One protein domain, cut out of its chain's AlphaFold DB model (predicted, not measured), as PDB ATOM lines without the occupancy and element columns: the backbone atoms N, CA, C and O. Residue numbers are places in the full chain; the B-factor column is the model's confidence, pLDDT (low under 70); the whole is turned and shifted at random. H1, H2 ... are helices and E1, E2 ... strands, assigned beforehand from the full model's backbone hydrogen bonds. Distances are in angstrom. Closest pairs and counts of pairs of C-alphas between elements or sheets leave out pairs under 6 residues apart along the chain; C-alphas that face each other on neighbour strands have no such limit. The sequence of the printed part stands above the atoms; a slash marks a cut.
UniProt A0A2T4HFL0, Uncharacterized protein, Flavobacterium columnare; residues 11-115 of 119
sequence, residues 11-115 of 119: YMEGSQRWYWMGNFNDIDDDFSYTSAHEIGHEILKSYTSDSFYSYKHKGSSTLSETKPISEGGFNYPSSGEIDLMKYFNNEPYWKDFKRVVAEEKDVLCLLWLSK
ATOM      1  N   TYR A  11      72.031  -0.661  93.786       81.62
ATOM      2  CA  TYR A  11      73.130  -0.361  94.698       81.62
ATOM      3  C   TYR A  11      74.270   0.355  93.969       81.62
ATOM      4  O   TYR A  11      74.788  -0.154  92.978       81.62
ATOM      5  N   MET A  12      74.693   1.507  94.491       80.94
ATOM      6  CA  MET A  12      75.892   2.219  94.046       80.94
ATOM      7  C   MET A  12      76.973   2.169  95.121       80.94
ATOM      8  O   MET A  12      76.705   2.410  96.300       80.94
ATOM      9  N   GLU A  13      78.197   1.853  94.716       84.12
ATOM     10  CA  GLU A  13      79.366   1.856  95.590       84.12
ATOM     11  C   GLU A  13      79.878   3.292  95.742       84.12
ATOM     12  O   GLU A  13      80.329   3.909  94.779       84.12
ATOM     13  N   GLY A  14      79.784   3.847  96.950       80.62
ATOM     14  CA  GLY A  14      80.507   5.069  97.293       80.62
ATOM     15  C   GLY A  14      81.823   4.752  98.000       80.62
ATOM     16  O   GLY A  14      82.171   3.599  98.227       80.62
ATOM     17  N   SER A  15      82.537   5.794  98.425       79.12
ATOM     18  CA  SER A  15      83.904   5.692  98.967       79.12
ATOM     19  C   SER A  15      84.083   4.755 100.172       79.12
ATOM     20  O   SER A  15      85.199   4.315 100.432       79.12
ATOM     21  N   GLN A  16      83.019   4.477 100.930       81.19
ATOM     22  CA  GLN A  16      83.086   3.671 102.159       81.19
ATOM     23  C   GLN A  16      81.939   2.663 102.327       81.19
ATOM     24  O   GLN A  16      81.984   1.840 103.240       81.19
ATOM     25  N   ARG A  17      80.884   2.733 101.505       86.19
ATOM     26  CA  ARG A  17      79.709   1.856 101.617       86.19
ATOM     27  C   ARG A  17      78.895   1.835 100.332       86.19
ATOM     28  O   ARG A  17      78.978   2.755  99.521       86.19
ATOM     29  N   TRP A  18      78.063   0.809 100.211       86.00
ATOM     30  CA  TRP A  18      77.027   0.728  99.193       86.00
ATOM     31  C   TRP A  18      75.788   1.515  99.624       86.00
ATOM     32  O   TRP A  18      75.356   1.436 100.776       86.00
ATOM     33  N   TYR A  19      75.212   2.255  98.686       78.12
ATOM     34  CA  TYR A  19      74.001   3.049  98.852       78.12
ATOM     35  C   TYR A  19      72.914   2.476  97.953       78.12
ATOM     36  O   TYR A  19      73.162   2.214  96.781       78.12
ATOM     37  N   TRP A  20      71.717   2.266  98.495       79.00
ATOM     38  CA  TRP A  20      70.564   1.855  97.699       79.00
ATOM     39  C   TRP A  20      69.882   3.080  97.091       79.00
ATOM     40  O   TRP A  20      69.290   3.885  97.807       79.00
ATOM     41  N   MET A  21      69.940   3.185  95.769       72.38
ATOM     42  CA  MET A  21      69.159   4.101  94.945       72.38
ATOM     43  C   MET A  21      67.908   3.340  94.499       72.38
ATOM     44  O   MET A  21      67.928   2.682  93.459       72.38
ATOM     45  N   GLY A  22      66.832   3.321  95.286       60.91
ATOM     46  CA  GLY A  22      65.650   2.538  94.886       60.91
ATOM     47  C   GLY A  22      64.306   3.127  95.238       60.91
ATOM     48  O   GLY A  22      63.343   2.386  95.423       60.91
ATOM     49  N   ASN A  23      64.231   4.452  95.270       78.12
ATOM     50  CA  ASN A  23      62.992   5.139  94.956       78.12
ATOM     51  C   ASN A  23      63.093   5.651  93.515       78.12
ATOM     52  O   ASN A  23      63.867   6.563  93.248       78.12
ATOM     53  N   PHE A  24      62.332   5.046  92.599       78.75
ATOM     54  CA  PHE A  24      62.346   5.418  91.181       78.75
ATOM     55  C   PHE A  24      62.038   6.901  90.966       78.75
ATOM     56  O   PHE A  24      62.713   7.529  90.168       78.75
ATOM     57  N   ASN A  25      61.111   7.480  91.737       81.88
ATOM     58  CA  ASN A  25      60.765   8.894  91.591       81.88
ATOM     59  C   ASN A  25      61.952   9.811  91.916       81.88
ATOM     60  O   ASN A  25      62.186  10.774  91.200       81.88
ATOM     61  N   ASP A  26      62.721   9.493  92.963       81.06
ATOM     62  CA  ASP A  26      63.871  10.319  93.355       81.06
ATOM     63  C   ASP A  26      64.992  10.227  92.301       81.06
ATOM     64  O   ASP A  26      65.680  11.207  92.039       81.06
ATOM     65  N   ILE A  27      65.155   9.057  91.671       83.44
ATOM     66  CA  ILE A  27      66.141   8.830  90.601       83.44
ATOM     67  C   ILE A  27      65.698   9.506  89.301       83.44
ATOM     68  O   ILE A  27      66.526  10.081  88.601       83.44
ATOM     69  N   ASP A  28      64.409   9.441  88.976       87.06
ATOM     70  CA  ASP A  28      63.828  10.108  87.811       87.06
ATOM     71  C   ASP A  28      63.962  11.630  87.936       87.06
ATOM     72  O   ASP A  28      64.359  12.286  86.969       87.06
ATOM     73  N   ASP A  29      63.687  12.182  89.122       86.75
ATOM     74  CA  ASP A  29      63.832  13.608  89.414       86.75
ATOM     75  C   ASP A  29      65.306  14.047  89.330       86.75
ATOM     76  O   ASP A  29      65.608  15.028  88.647       86.75
ATOM     77  N   ASP A  30      66.232  13.300  89.944       84.56
ATOM     78  CA  ASP A  30      67.675  13.591  89.912       84.56
ATOM     79  C   ASP A  30      68.243  13.502  88.489       84.56
ATOM     80  O   ASP A  30      68.885  14.433  87.999       84.56
ATOM     81  N   PHE A  31      67.916  12.431  87.759       87.00
ATOM     82  CA  PHE A  31      68.333  12.275  86.370       87.00
ATOM     83  C   PHE A  31      67.777  13.388  85.485       87.00
ATOM     84  O   PHE A  31      68.502  13.912  84.637       87.00
ATOM     85  N   SER A  32      66.507  13.761  85.664       89.44
ATOM     86  CA  SER A  32      65.883  14.847  84.907       89.44
ATOM     87  C   SER A  32      66.536  16.189  85.222       89.44
ATOM     88  O   SER A  32      66.811  16.960  84.302       89.44
ATOM     89  N   TYR A  33      66.842  16.449  86.494       88.25
ATOM     90  CA  TYR A  33      67.552  17.642  86.945       88.25
ATOM     91  C   TYR A  33      68.949  17.738  86.317       88.25
ATOM     92  O   TYR A  33      69.246  18.729  85.648       88.25
ATOM     93  N   THR A  34      69.781  16.699  86.452       88.12
ATOM     94  CA  THR A  34      71.131  16.672  85.865       88.12
ATOM     95  C   THR A  34      71.067  16.764  84.345       88.12
ATOM     96  O   THR A  34      71.804  17.538  83.742       88.12
ATOM     97  N   SER A  35      70.136  16.047  83.711       90.50
ATOM     98  CA  SER A  35      69.918  16.133  82.263       90.50
ATOM     99  C   SER A  35      69.608  17.553  81.813       90.50
ATOM    100  O   SER A  35      70.205  18.038  80.853       90.50
ATOM    101  N   ALA A  36      68.700  18.235  82.509       90.50
ATOM    102  CA  ALA A  36      68.348  19.611  82.198       90.50
ATOM    103  C   ALA A  36      69.533  20.570  82.408       90.50
ATOM    104  O   ALA A  36      69.734  21.454  81.575       90.50
ATOM    105  N   HIS A  37      70.337  20.375  83.461       89.75
ATOM    106  CA  HIS A  37      71.528  21.183  83.746       89.75
ATOM    107  C   HIS A  37      72.580  21.059  82.634       89.75
ATOM    108  O   HIS A  37      72.989  22.060  82.039       89.75
ATOM    109  N   GLU A  38      72.942  19.828  82.269       87.62
ATOM    110  CA  GLU A  38      73.969  19.570  81.254       87.62
ATOM    111  C   GLU A  38      73.531  19.998  79.851       87.62
ATOM    112  O   GLU A  38      74.301  20.597  79.095       87.62
ATOM    113  N   ILE A  39      72.267  19.755  79.491       87.75
ATOM    114  CA  ILE A  39      71.709  20.265  78.233       87.75
ATOM    115  C   ILE A  39      71.700  21.801  78.249       87.75
ATOM    116  O   ILE A  39      72.020  22.429  77.235       87.75
ATOM    117  N   GLY A  40      71.390  22.416  79.394       86.44
ATOM    118  CA  GLY A  40      71.439  23.861  79.601       86.44
ATOM    119  C   GLY A  40      72.805  24.463  79.266       86.44
ATOM    120  O   GLY A  40      72.864  25.504  78.605       86.44
ATOM    121  N   HIS A  41      73.902  23.786  79.619       85.88
ATOM    122  CA  HIS A  41      75.253  24.213  79.244       85.88
ATOM    123  C   HIS A  41      75.456  24.287  77.726       85.88
ATOM    124  O   HIS A  41      75.944  25.305  77.224       85.88
ATOM    125  N   GLU A  42      75.050  23.263  76.975       85.19
ATOM    126  CA  GLU A  42      75.207  23.259  75.514       85.19
ATOM    127  C   GLU A  42      74.309  24.301  74.829       85.19
ATOM    128  O   GLU A  42      74.732  24.956  73.871       85.19
ATOM    129  N   ILE A  43      73.104  24.535  75.356       82.62
ATOM    130  CA  ILE A  43      72.188  25.566  74.852       82.62
ATOM    131  C   ILE A  43      72.763  26.963  75.083       82.62
ATOM    132  O   ILE A  43      72.881  27.740  74.132       82.62
ATOM    133  N   LEU A  44      73.180  27.284  76.310       80.75
ATOM    134  CA  LEU A  44      73.756  28.591  76.628       80.75
ATOM    135  C   LEU A  44      75.022  28.855  75.812       80.75
ATOM    136  O   LEU A  44      75.167  29.931  75.240       80.75
ATOM    137  N   LYS A  45      75.891  27.859  75.665       80.69
ATOM    138  CA  LYS A  45      77.088  27.928  74.816       80.69
ATOM    139  C   LYS A  45      76.777  28.165  73.335       80.69
ATOM    140  O   LYS A  45      77.581  28.775  72.640       80.69
ATOM    141  N   SER A  46      75.636  27.690  72.837       78.50
ATOM    142  CA  SER A  46      75.206  27.961  71.457       78.50
ATOM    143  C   SER A  46      74.674  29.387  71.261       78.50
ATOM    144  O   SER A  46      74.748  29.923  70.156       78.50
ATOM    145  N   TYR A  47      74.158  30.002  72.330       76.38
ATOM    146  CA  TYR A  47      73.579  31.345  72.314       76.38
ATOM    147  C   TYR A  47      74.602  32.450  72.618       76.38
ATOM    148  O   TYR A  47      74.564  33.514  71.999       76.38
ATOM    149  N   THR A  48      75.524  32.220  73.557       68.50
ATOM    150  CA  THR A  48      76.563  33.181  73.953       68.50
ATOM    151  C   THR A  48      77.961  32.691  73.578       68.50
ATOM    152  O   THR A  48      78.294  31.521  73.740       68.50
ATOM    153  N   SER A  49      78.823  33.605  73.127       66.19
ATOM    154  CA  SER A  49      80.253  33.337  72.922       66.19
ATOM    155  C   SER A  49      81.019  33.107  74.233       66.19
ATOM    156  O   SER A  49      82.167  32.663  74.202       66.19
ATOM    157  N   ASP A  50      80.399  33.382  75.384       67.38
ATOM    158  CA  ASP A  50      80.987  33.197  76.708       67.38
ATOM    159  C   ASP A  50      80.621  31.828  77.302       67.38
ATOM    160  O   ASP A  50      79.842  31.703  78.251       67.38
ATOM    161  N   SER A  51      81.207  30.768  76.740       62.47
ATOM    162  CA  SER A  51      81.054  29.401  77.255       62.47
ATOM    163  C   SER A  51      81.457  29.280  78.730       62.47
ATOM    164  O   SER A  51      80.918  28.452  79.460       62.47
ATOM    165  N   PHE A  52      82.394  30.117  79.189       67.44
ATOM    166  CA  PHE A  52      82.856  30.118  80.574       67.44
ATOM    167  C   PHE A  52      81.820  30.676  81.543       67.44
ATOM    168  O   PHE A  52      81.821  30.272  82.701       67.44
ATOM    169  N   TYR A  53      80.932  31.565  81.101       70.56
ATOM    170  CA  TYR A  53      79.823  32.032  81.929       70.56
ATOM    171  C   TYR A  53      78.879  30.889  82.314       70.56
ATOM    172  O   TYR A  53      78.457  30.793  83.468       70.56
ATOM    173  N   SER A  54      78.611  29.988  81.365       74.25
ATOM    174  CA  SER A  54      77.792  28.802  81.603       74.25
ATOM    175  C   SER A  54      78.479  27.843  82.582       74.25
ATOM    176  O   SER A  54      77.917  27.567  83.634       74.25
ATOM    177  N   TYR A  55      79.734  27.448  82.322       76.44
ATOM    178  CA  TYR A  55      80.497  26.531  83.193       76.44
ATOM    179  C   TYR A  55      80.878  27.102  84.565       76.44
ATOM    180  O   TYR A  55      81.304  26.363  85.441       76.44
ATOM    181  N   LYS A  56      80.760  28.417  84.766       80.94
ATOM    182  CA  LYS A  56      80.879  29.047  86.089       80.94
ATOM    183  C   LYS A  56      79.527  29.153  86.793       80.94
ATOM    184  O   LYS A  56      79.389  29.951  87.723       80.94
ATOM    185  N   HIS A  57      78.515  28.420  86.328       81.06
ATOM    186  CA  HIS A  57      77.167  28.378  86.893       81.06
ATOM    187  C   HIS A  57      76.607  29.794  87.105       81.06
ATOM    188  O   HIS A  57      76.268  30.214  88.212       81.06
ATOM    189  N   LYS A  58      76.648  30.604  86.033       83.62
ATOM    190  CA  LYS A  58      76.289  32.037  86.033       83.62
ATOM    191  C   LYS A  58      77.105  32.897  87.004       83.62
ATOM    192  O   LYS A  58      76.651  33.928  87.500       83.62
ATOM    193  N   GLY A  59      78.337  32.480  87.267       81.25
ATOM    194  CA  GLY A  59      79.261  33.142  88.175       81.25
ATOM    195  C   GLY A  59      79.085  32.773  89.645       81.25
ATOM    196  O   GLY A  59      79.821  33.344  90.453       81.25
ATOM    197  N   SER A  60      78.185  31.843  89.998       79.19
ATOM    198  CA  SER A  60      78.057  31.330  91.372       79.19
ATOM    199  C   SER A  60      79.166  30.348  91.760       79.19
ATOM    200  O   SER A  60      79.313  30.006  92.934       79.19
ATOM    201  N   SER A  61      79.978  29.929  90.794       80.00
ATOM    202  CA  SER A  61      81.113  29.034  90.981       80.00
ATOM    203  C   SER A  61      82.337  29.504  90.190       80.00
ATOM    204  O   SER A  61      82.292  30.409  89.344       80.00
ATOM    205  N   THR A  62      83.477  28.918  90.526       80.12
ATOM    206  CA  THR A  62      84.631  28.813  89.637       80.12
ATOM    207  C   THR A  62      84.409  27.644  88.664       80.12
ATOM    208  O   THR A  62      83.300  27.150  88.535       80.12
ATOM    209  N   LEU A  63      85.442  27.183  87.955       69.56
ATOM    210  CA  LEU A  63      85.313  25.996  87.095       69.56
ATOM    211  C   LEU A  63      85.163  24.678  87.874       69.56
ATOM    212  O   LEU A  63      84.938  23.639  87.260       69.56
ATOM    213  N   SER A  64      85.381  24.686  89.189       66.69
ATOM    214  CA  SER A  64      85.439  23.451  89.982       66.69
ATOM    215  C   SER A  64      84.794  23.559  91.358       66.69
ATOM    216  O   SER A  64      84.485  22.535  91.955       66.69
ATOM    217  N   GLU A  65      84.575  24.771  91.870       78.06
ATOM    218  CA  GLU A  65      84.126  24.983  93.247       78.06
ATOM    219  C   GLU A  65      83.077  26.088  93.320       78.06
ATOM    220  O   GLU A  65      83.158  27.088  92.599       78.06
ATOM    221  N   THR A  66      82.107  25.939  94.222       82.00
ATOM    222  CA  THR A  66      81.164  27.012  94.542       82.00
ATOM    223  C   THR A  66      81.914  28.205  95.119       82.00
ATOM    224  O   THR A  66      82.871  28.054  95.879       82.00
ATOM    225  N   LYS A  67      81.507  29.421  94.753       86.38
ATOM    226  CA  LYS A  67      82.127  30.610  95.334       86.38
ATOM    227  C   LYS A  67      81.639  30.803  96.763       86.38
ATOM    228  O   LYS A  67      80.428  30.731  96.978       86.38
ATOM    229  N   PRO A  68      82.511  31.166  97.712       85.25
ATOM    230  CA  PRO A  68      82.083  31.600  99.034       85.25
ATOM    231  C   PRO A  68      81.105  32.781  98.961       85.25
ATOM    232  O   PRO A  68      81.169  33.613  98.053       85.25
ATOM    233  N   ILE A  69      80.235  32.916  99.965       85.31
ATOM    234  CA  ILE A  69      79.307  34.061 100.070       85.31
ATOM    235  C   ILE A  69      80.060  35.398 100.103       85.31
ATOM    236  O   ILE A  69      79.613  36.374  99.504       85.31
ATOM    237  N   SER A  70      81.237  35.433 100.732       86.12
ATOM    238  CA  SER A  70      82.115  36.609 100.764       86.12
ATOM    239  C   SER A  70      82.623  37.049  99.385       86.12
ATOM    240  O   SER A  70      83.062  38.185  99.243       86.12
ATOM    241  N   GLU A  71      82.550  36.180  98.374       84.75
ATOM    242  CA  GLU A  71      83.025  36.419  97.004       84.75
ATOM    243  C   GLU A  71      81.875  36.494  95.982       84.75
ATOM    244  O   GLU A  71      82.083  36.368  94.773       84.75
ATOM    245  N   GLY A  72      80.643  36.701  96.460       83.12
ATOM    246  CA  GLY A  72      79.452  36.808  95.612       83.12
ATOM    247  C   GLY A  72      78.828  35.465  95.227       83.12
ATOM    248  O   GLY A  72      78.057  35.405  94.271       83.12
ATOM    249  N   GLY A  73      79.156  34.388  95.944       85.69
ATOM    250  CA  GLY A  73      78.417  33.133  95.865       85.69
ATOM    251  C   GLY A  73      77.037  33.206  96.516       85.69
ATOM    252  O   GLY A  73      76.672  34.194  97.155       85.69
ATOM    253  N   PHE A  74      76.271  32.122  96.388       87.50
ATOM    254  CA  PHE A  74      74.882  32.064  96.846       87.50
ATOM    255  C   PHE A  74      74.671  30.941  97.861       87.50
ATOM    256  O   PHE A  74      75.238  29.852  97.745       87.50
ATOM    257  N   ASN A  75      73.839  31.211  98.865       89.19
ATOM    258  CA  ASN A  75      73.309  30.176  99.746       89.19
ATOM    259  C   ASN A  75      72.076  29.558  99.099       89.19
ATOM    260  O   ASN A  75      71.336  30.247  98.394       89.19
ATOM    261  N   TYR A  76      71.849  28.278  99.380       88.00
ATOM    262  CA  TYR A  76      70.659  27.595  98.898       88.00
ATOM    263  C   TYR A  76      69.392  28.296  99.432       88.00
ATOM    264  O   TYR A  76      69.304  28.548 100.640       88.00
ATOM    265  N   PRO A  77      68.431  28.668  98.567       88.06
ATOM    266  CA  PRO A  77      67.279  29.462  98.971       88.06
ATOM    267  C   PRO A  77      66.266  28.631  99.768       88.06
ATOM    268  O   PRO A  77      65.757  27.611  99.303       88.06
ATOM    269  N   SER A  78      65.879  29.120 100.947       86.88
ATOM    270  CA  SER A  78      64.883  28.460 101.807       86.88
ATOM    271  C   SER A  78      63.440  28.559 101.294       86.88
ATOM    272  O   SER A  78      62.574  27.833 101.772       86.88
ATOM    273  N   SER A  79      63.161  29.449 100.336       88.50
ATOM    274  CA  SER A  79      61.846  29.610  99.699       88.50
ATOM    275  C   SER A  79      61.978  30.210  98.294       88.50
ATOM    276  O   SER A  79      63.036  30.734  97.946       88.50
ATOM    277  N   GLY A  80      60.915  30.119  97.488       90.69
ATOM    278  CA  GLY A  80      60.881  30.647  96.119       90.69
ATOM    279  C   GLY A  80      61.538  29.738  95.076       90.69
ATOM    280  O   GLY A  80      61.919  28.606  95.369       90.69
ATOM    281  N   GLU A  81      61.639  30.227  93.849       93.12
ATOM    282  CA  GLU A  81      62.234  29.507  92.721       93.12
ATOM    283  C   GLU A  81      63.754  29.333  92.866       93.12
ATOM    284  O   GLU A  81      64.443  30.146  93.489       93.12
ATOM    285  N   ILE A  82      64.275  28.252  92.291       92.00
ATOM    286  CA  ILE A  82      65.685  27.870  92.327       92.00
ATOM    287  C   ILE A  82      66.186  27.814  90.891       92.00
ATOM    288  O   ILE A  82      65.695  27.028  90.089       92.00
ATOM    289  N   ASP A  83      67.160  28.658  90.571       91.75
ATOM    290  CA  ASP A  83      67.766  28.692  89.238       91.75
ATOM    291  C   ASP A  83      68.526  27.386  88.977       91.75
ATOM    292  O   ASP A  83      69.510  27.097  89.663       91.75
ATOM    293  N   LEU A  84      68.072  26.630  87.973       91.00
ATOM    294  CA  LEU A  84      68.652  25.356  87.543       91.00
ATOM    295  C   LEU A  84      70.162  25.444  87.296       91.00
ATOM    296  O   LEU A  84      70.876  24.482  87.557       91.00
ATOM    297  N   MET A  85      70.657  26.581  86.803       89.25
ATOM    298  CA  MET A  85      72.045  26.722  86.363       89.25
ATOM    299  C   MET A  85      72.990  27.241  87.451       89.25
ATOM    300  O   MET A  85      74.174  27.414  87.165       89.25
ATOM    301  N   LYS A  86      72.512  27.530  88.670       88.88
ATOM    302  CA  LYS A  86      73.351  28.047  89.763       88.88
ATOM    303  C   LYS A  86      73.781  26.947  90.718       88.88
ATOM    304  O   LYS A  86      72.977  26.158  91.198       88.88
ATOM    305  N   TYR A  87      75.049  26.999  91.098       87.19
ATOM    306  CA  TYR A  87      75.552  26.287  92.268       87.19
ATOM    307  C   TYR A  87      75.394  27.110  93.543       87.19
ATOM    308  O   TYR A  87      75.551  28.336  93.530       87.19
ATOM    309  N   PHE A  88      75.133  26.409  94.642       88.44
ATOM    310  CA  PHE A  88      74.918  26.969  95.969       88.44
ATOM    311  C   PHE A  88      75.887  26.335  96.970       88.44
ATOM    312  O   PHE A  88      76.233  25.167  96.842       88.44
ATOM    313  N   ASN A  89      76.309  27.095  97.982       84.69
ATOM    314  CA  ASN A  89      77.297  26.628  98.967       84.69
ATOM    315  C   ASN A  89      76.779  25.566  99.947       84.69
ATOM    316  O   ASN A  89      77.573  24.952 100.652       84.69
ATOM    317  N   ASN A  90      75.463  25.367 100.013       83.56
ATOM    318  CA  ASN A  90      74.835  24.402 100.907       83.56
ATOM    319  C   ASN A  90      74.099  23.356 100.069       83.56
ATOM    320  O   ASN A  90      73.616  23.680  98.982       83.56
ATOM    321  N   GLU A  91      74.004  22.131 100.588       64.56
ATOM    322  CA  GLU A  91      73.398  21.016  99.860       64.56
ATOM    323  C   GLU A  91      71.939  21.315  99.475       64.56
ATOM    324  O   GLU A  91      71.167  21.808 100.311       64.56
ATOM    325  N   PRO A  92      71.545  21.010  98.226       65.88
ATOM    326  CA  PRO A  92      70.156  21.093  97.823       65.88
ATOM    327  C   PRO A  92      69.318  20.099  98.622       65.88
ATOM    328  O   PRO A  92      69.720  18.962  98.879       65.88
ATOM    329  N   TYR A  93      68.115  20.517  99.003       65.12
ATOM    330  CA  TYR A  93      67.172  19.590  99.603       65.12
ATOM    331  C   TYR A  93      66.638  18.674  98.499       65.12
ATOM    332  O   TYR A  93      66.040  19.145  97.538       65.12
ATOM    333  N   TRP A  94      66.818  17.362  98.641       64.88
ATOM    334  CA  TRP A  94      66.426  16.344  97.650       64.88
ATOM    335  C   TRP A  94      64.935  16.345  97.254       64.88
ATOM    336  O   TRP A  94      64.539  15.606  96.366       64.88
ATOM    337  N   LYS A  95      64.083  17.151  97.903       65.38
ATOM    338  CA  LYS A  95      62.663  17.324  97.531       65.38
ATOM    339  C   LYS A  95      62.357  18.633  96.809       65.38
ATOM    340  O   LYS A  95      61.213  18.849  96.407       65.38
ATOM    341  N   ASP A  96      63.336  19.517  96.663       84.94
ATOM    342  CA  ASP A  96      63.127  20.859  96.121       84.94
ATOM    343  C   ASP A  96      63.178  20.897  94.589       84.94
ATOM    344  O   ASP A  96      63.016  21.970  94.012       84.94
ATOM    345  N   PHE A  97      63.284  19.744  93.913       84.75
ATOM    346  CA  PHE A  97      63.219  19.632  92.449       84.75
ATOM    347  C   PHE A  97      62.016  20.369  91.842       84.75
ATOM    348  O   PHE A  97      62.132  20.994  90.795       84.75
ATOM    349  N   LYS A  98      60.875  20.412  92.544       87.81
ATOM    350  CA  LYS A  98      59.669  21.146  92.108       87.81
ATOM    351  C   LYS A  98      59.820  22.668  92.073       87.81
ATOM    352  O   LYS A  98      58.998  23.341  91.462       87.81
ATOM    353  N   ARG A  99      60.804  23.212  92.786       91.31
ATOM    354  CA  ARG A  99      61.122  24.644  92.819       91.31
ATOM    355  C   ARG A  99      62.218  25.003  91.818       91.31
ATOM    356  O   ARG A  99      62.486  26.189  91.647       91.31
ATOM    357  N   VAL A 100      62.859  24.009  91.204       91.31
ATOM    358  CA  VAL A 100      63.898  24.230  90.202       91.31
ATOM    359  C   VAL A 100      63.251  24.696  88.907       91.31
ATOM    360  O   VAL A 100      62.363  24.039  88.367       91.31
ATOM    361  N   VAL A 101      63.702  25.841  88.410       93.38
ATOM    362  CA  VAL A 101      63.194  26.472  87.194       93.38
ATOM    363  C   VAL A 101      64.351  26.999  86.350       93.38
ATOM    364  O   VAL A 101      65.426  27.325  86.861       93.38
ATOM    365  N   ALA A 102      64.120  27.108  85.043       92.06
ATOM    366  CA  ALA A 102      64.988  27.894  84.176       92.06
ATOM    367  C   ALA A 102      64.765  29.385  84.462       92.06
ATOM    368  O   ALA A 102      63.625  29.834  84.587       92.06
ATOM    369  N   GLU A 103      65.842  30.156  84.564       91.12
ATOM    370  CA  GLU A 103      65.739  31.595  84.798       91.12
ATOM    371  C   GLU A 103      65.278  32.326  83.530       91.12
ATOM    372  O   GLU A 103      65.431  31.826  82.413       91.12
ATOM    373  N   GLU A 104      64.729  33.531  83.692       91.19
ATOM    374  CA  GLU A 104      64.116  34.308  82.610       91.19
ATOM    375  C   GLU A 104      65.023  34.429  81.379       91.19
ATOM    376  O   GLU A 104      64.584  34.147  80.260       91.19
ATOM    377  N   LYS A 105      66.305  34.777  81.556       86.19
ATOM    378  CA  LYS A 105      67.238  34.848  80.423       86.19
ATOM    379  C   LYS A 105      67.438  33.508  79.730       86.19
ATOM    380  O   LYS A 105      67.502  33.503  78.504       86.19
ATOM    381  N   ASP A 106      67.515  32.397  80.458       88.19
ATOM    382  CA  ASP A 106      67.681  31.071  79.850       88.19
ATOM    383  C   ASP A 106      66.461  30.723  78.987       88.19
ATOM    384  O   ASP A 106      66.603  30.262  77.852       88.19
ATOM    385  N   VAL A 107      65.254  31.024  79.480       90.75
ATOM    386  CA  VAL A 107      63.999  30.831  78.738       90.75
ATOM    387  C   VAL A 107      63.964  31.705  77.485       90.75
ATOM    388  O   VAL A 107      63.613  31.226  76.407       90.75
ATOM    389  N   LEU A 108      64.379  32.970  77.577       87.62
ATOM    390  CA  LEU A 108      64.474  33.855  76.414       87.62
ATOM    391  C   LEU A 108      65.487  33.339  75.378       87.62
ATOM    392  O   LEU A 108      65.214  33.406  74.178       87.62
ATOM    393  N   CYS A 109      66.617  32.774  75.818       84.38
ATOM    394  CA  CYS A 109      67.594  32.141  74.927       84.38
ATOM    395  C   CYS A 109      66.986  30.937  74.198       84.38
ATOM    396  O   CYS A 109      67.132  30.815  72.981       84.38
ATOM    397  N   LEU A 110      66.260  30.076  74.920       87.62
ATOM    398  CA  LEU A 110      65.543  28.930  74.349       87.62
ATOM    399  C   LEU A 110      64.517  29.370  73.302       87.62
ATOM    400  O   LEU A 110      64.490  28.831  72.193       87.62
ATOM    401  N   LEU A 111      63.706  30.380  73.622       88.75
ATOM    402  CA  LEU A 111      62.722  30.939  72.695       88.75
ATOM    403  C   LEU A 111      63.398  31.500  71.440       88.75
ATOM    404  O   LEU A 111      62.957  31.210  70.328       88.75
ATOM    405  N   TRP A 112      64.502  32.231  71.586       85.19
ATOM    406  CA  TRP A 112      65.252  32.744  70.441       85.19
ATOM    407  C   TRP A 112      65.807  31.615  69.558       85.19
ATOM    408  O   TRP A 112      65.612  31.627  68.339       85.19
ATOM    409  N   LEU A 113      66.432  30.599  70.162       85.56
ATOM    410  CA  LEU A 113      67.001  29.447  69.451       85.56
ATOM    411  C   LEU A 113      65.938  28.613  68.734       85.56
ATOM    412  O   LEU A 113      66.185  28.106  67.640       85.56
ATOM    413  N   SER A 114      64.746  28.502  69.321       88.25
ATOM    414  CA  SER A 114      63.632  27.749  68.743       88.25
ATOM    415  C   SER A 114      63.086  28.363  67.449       88.25
ATOM    416  O   SER A 114      62.378  27.685  66.704       88.25
ATOM    417  N   LYS A 115      63.427  29.630  67.151       86.19
ATOM    418  CA  LYS A 115      62.956  30.373  65.970       86.19
ATOM    419  C   LYS A 115      61.431  30.306  65.808       86.19
ATOM    420  O   LYS A 115      60.934  30.195  64.682       86.19
TER     421      LYS A 115
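This is residues 11 to 115 of the 119 residues of an uncharacterized protein of Flavobacterium columnare (UniProt A0A2T4HFL0). One long helix, H1, makes the spine of the model; a small two-stranded hairpin, E1 and E2, sticks out at its first end with residues 13 to 18 standing free, and the short helix H2 and the helix H4 pack on its last turns. A long looping stretch with no named element, residues 56 to 95, spreads over one side of H1, and the one-turn helix H3 follows it. The printed part has 105 residues, with two named strands and then four named helices in the order E1, E2, H1, H2, H3, H4; the two strands make one antiparallel sheet of order E1 - E2. Its class is mostly helix, though under half of the residues are in named elements. It is only just compact, close to loose, with a radius of gyration of the C-alphas of 15.4 A, and spans 44 by 37 by 27 A.

E1, residues 11 to 13, and E2, residues 18 to 21, form a hairpin, antiparallel with 140 degrees between their directions. N 12 and O 19 are within hydrogen-bond range at 2.8 A, as are N 19 and O 12 at 2.8 A. H1, residues 24 to 47, is the hub and touches three helices. H2, residues 51 to 55, touches residues 41 to 45 of H1 alone, the closest C-alphas being those of Lys 45 and Ser 51, 4.9 A apart. H3, residues 96 to 99, and H1 only just touch, with 3 pairs of C-alphas within 8 A; the closest are those of Asp 29 and Phe 97, at 6.8 A. H4, residues 104 to 114, touches residues 43 to 47 of H1 alone; the closest C-alphas, of Tyr 47 and Cys 109, are 6.6 A apart, and the lines of H1 and H4 are only just about perpendicular at 72 degrees. H2 and H4 are apart. Residues 82 to 83 pair, parallel, with residues 100 to 101. Every O i to N i+4 pair is within hydrogen-bond range in H1, H2 and H4; H3 is too short for such a pair.

E1 begins at C-alpha 11, at (73.130, -0.361, 94.698). H1 runs 34.0 A from C-alpha 24 at (62.346, 5.418, 91.181) to C-alpha 47. H4 is 15.3 A long and ends at C-alpha 114, at (63.632, 27.749, 68.743).

The two C-alphas farthest apart, of Gln 16 and Lys 115, are 49.3 A apart. The printed part has no cut. The link from H2 to H3, 40 residues, is long. Mean pLDDT of the printed part is 82.7; residue 22 and residues 48 to 52, 63 to 64 and 91 to 95 are under 70.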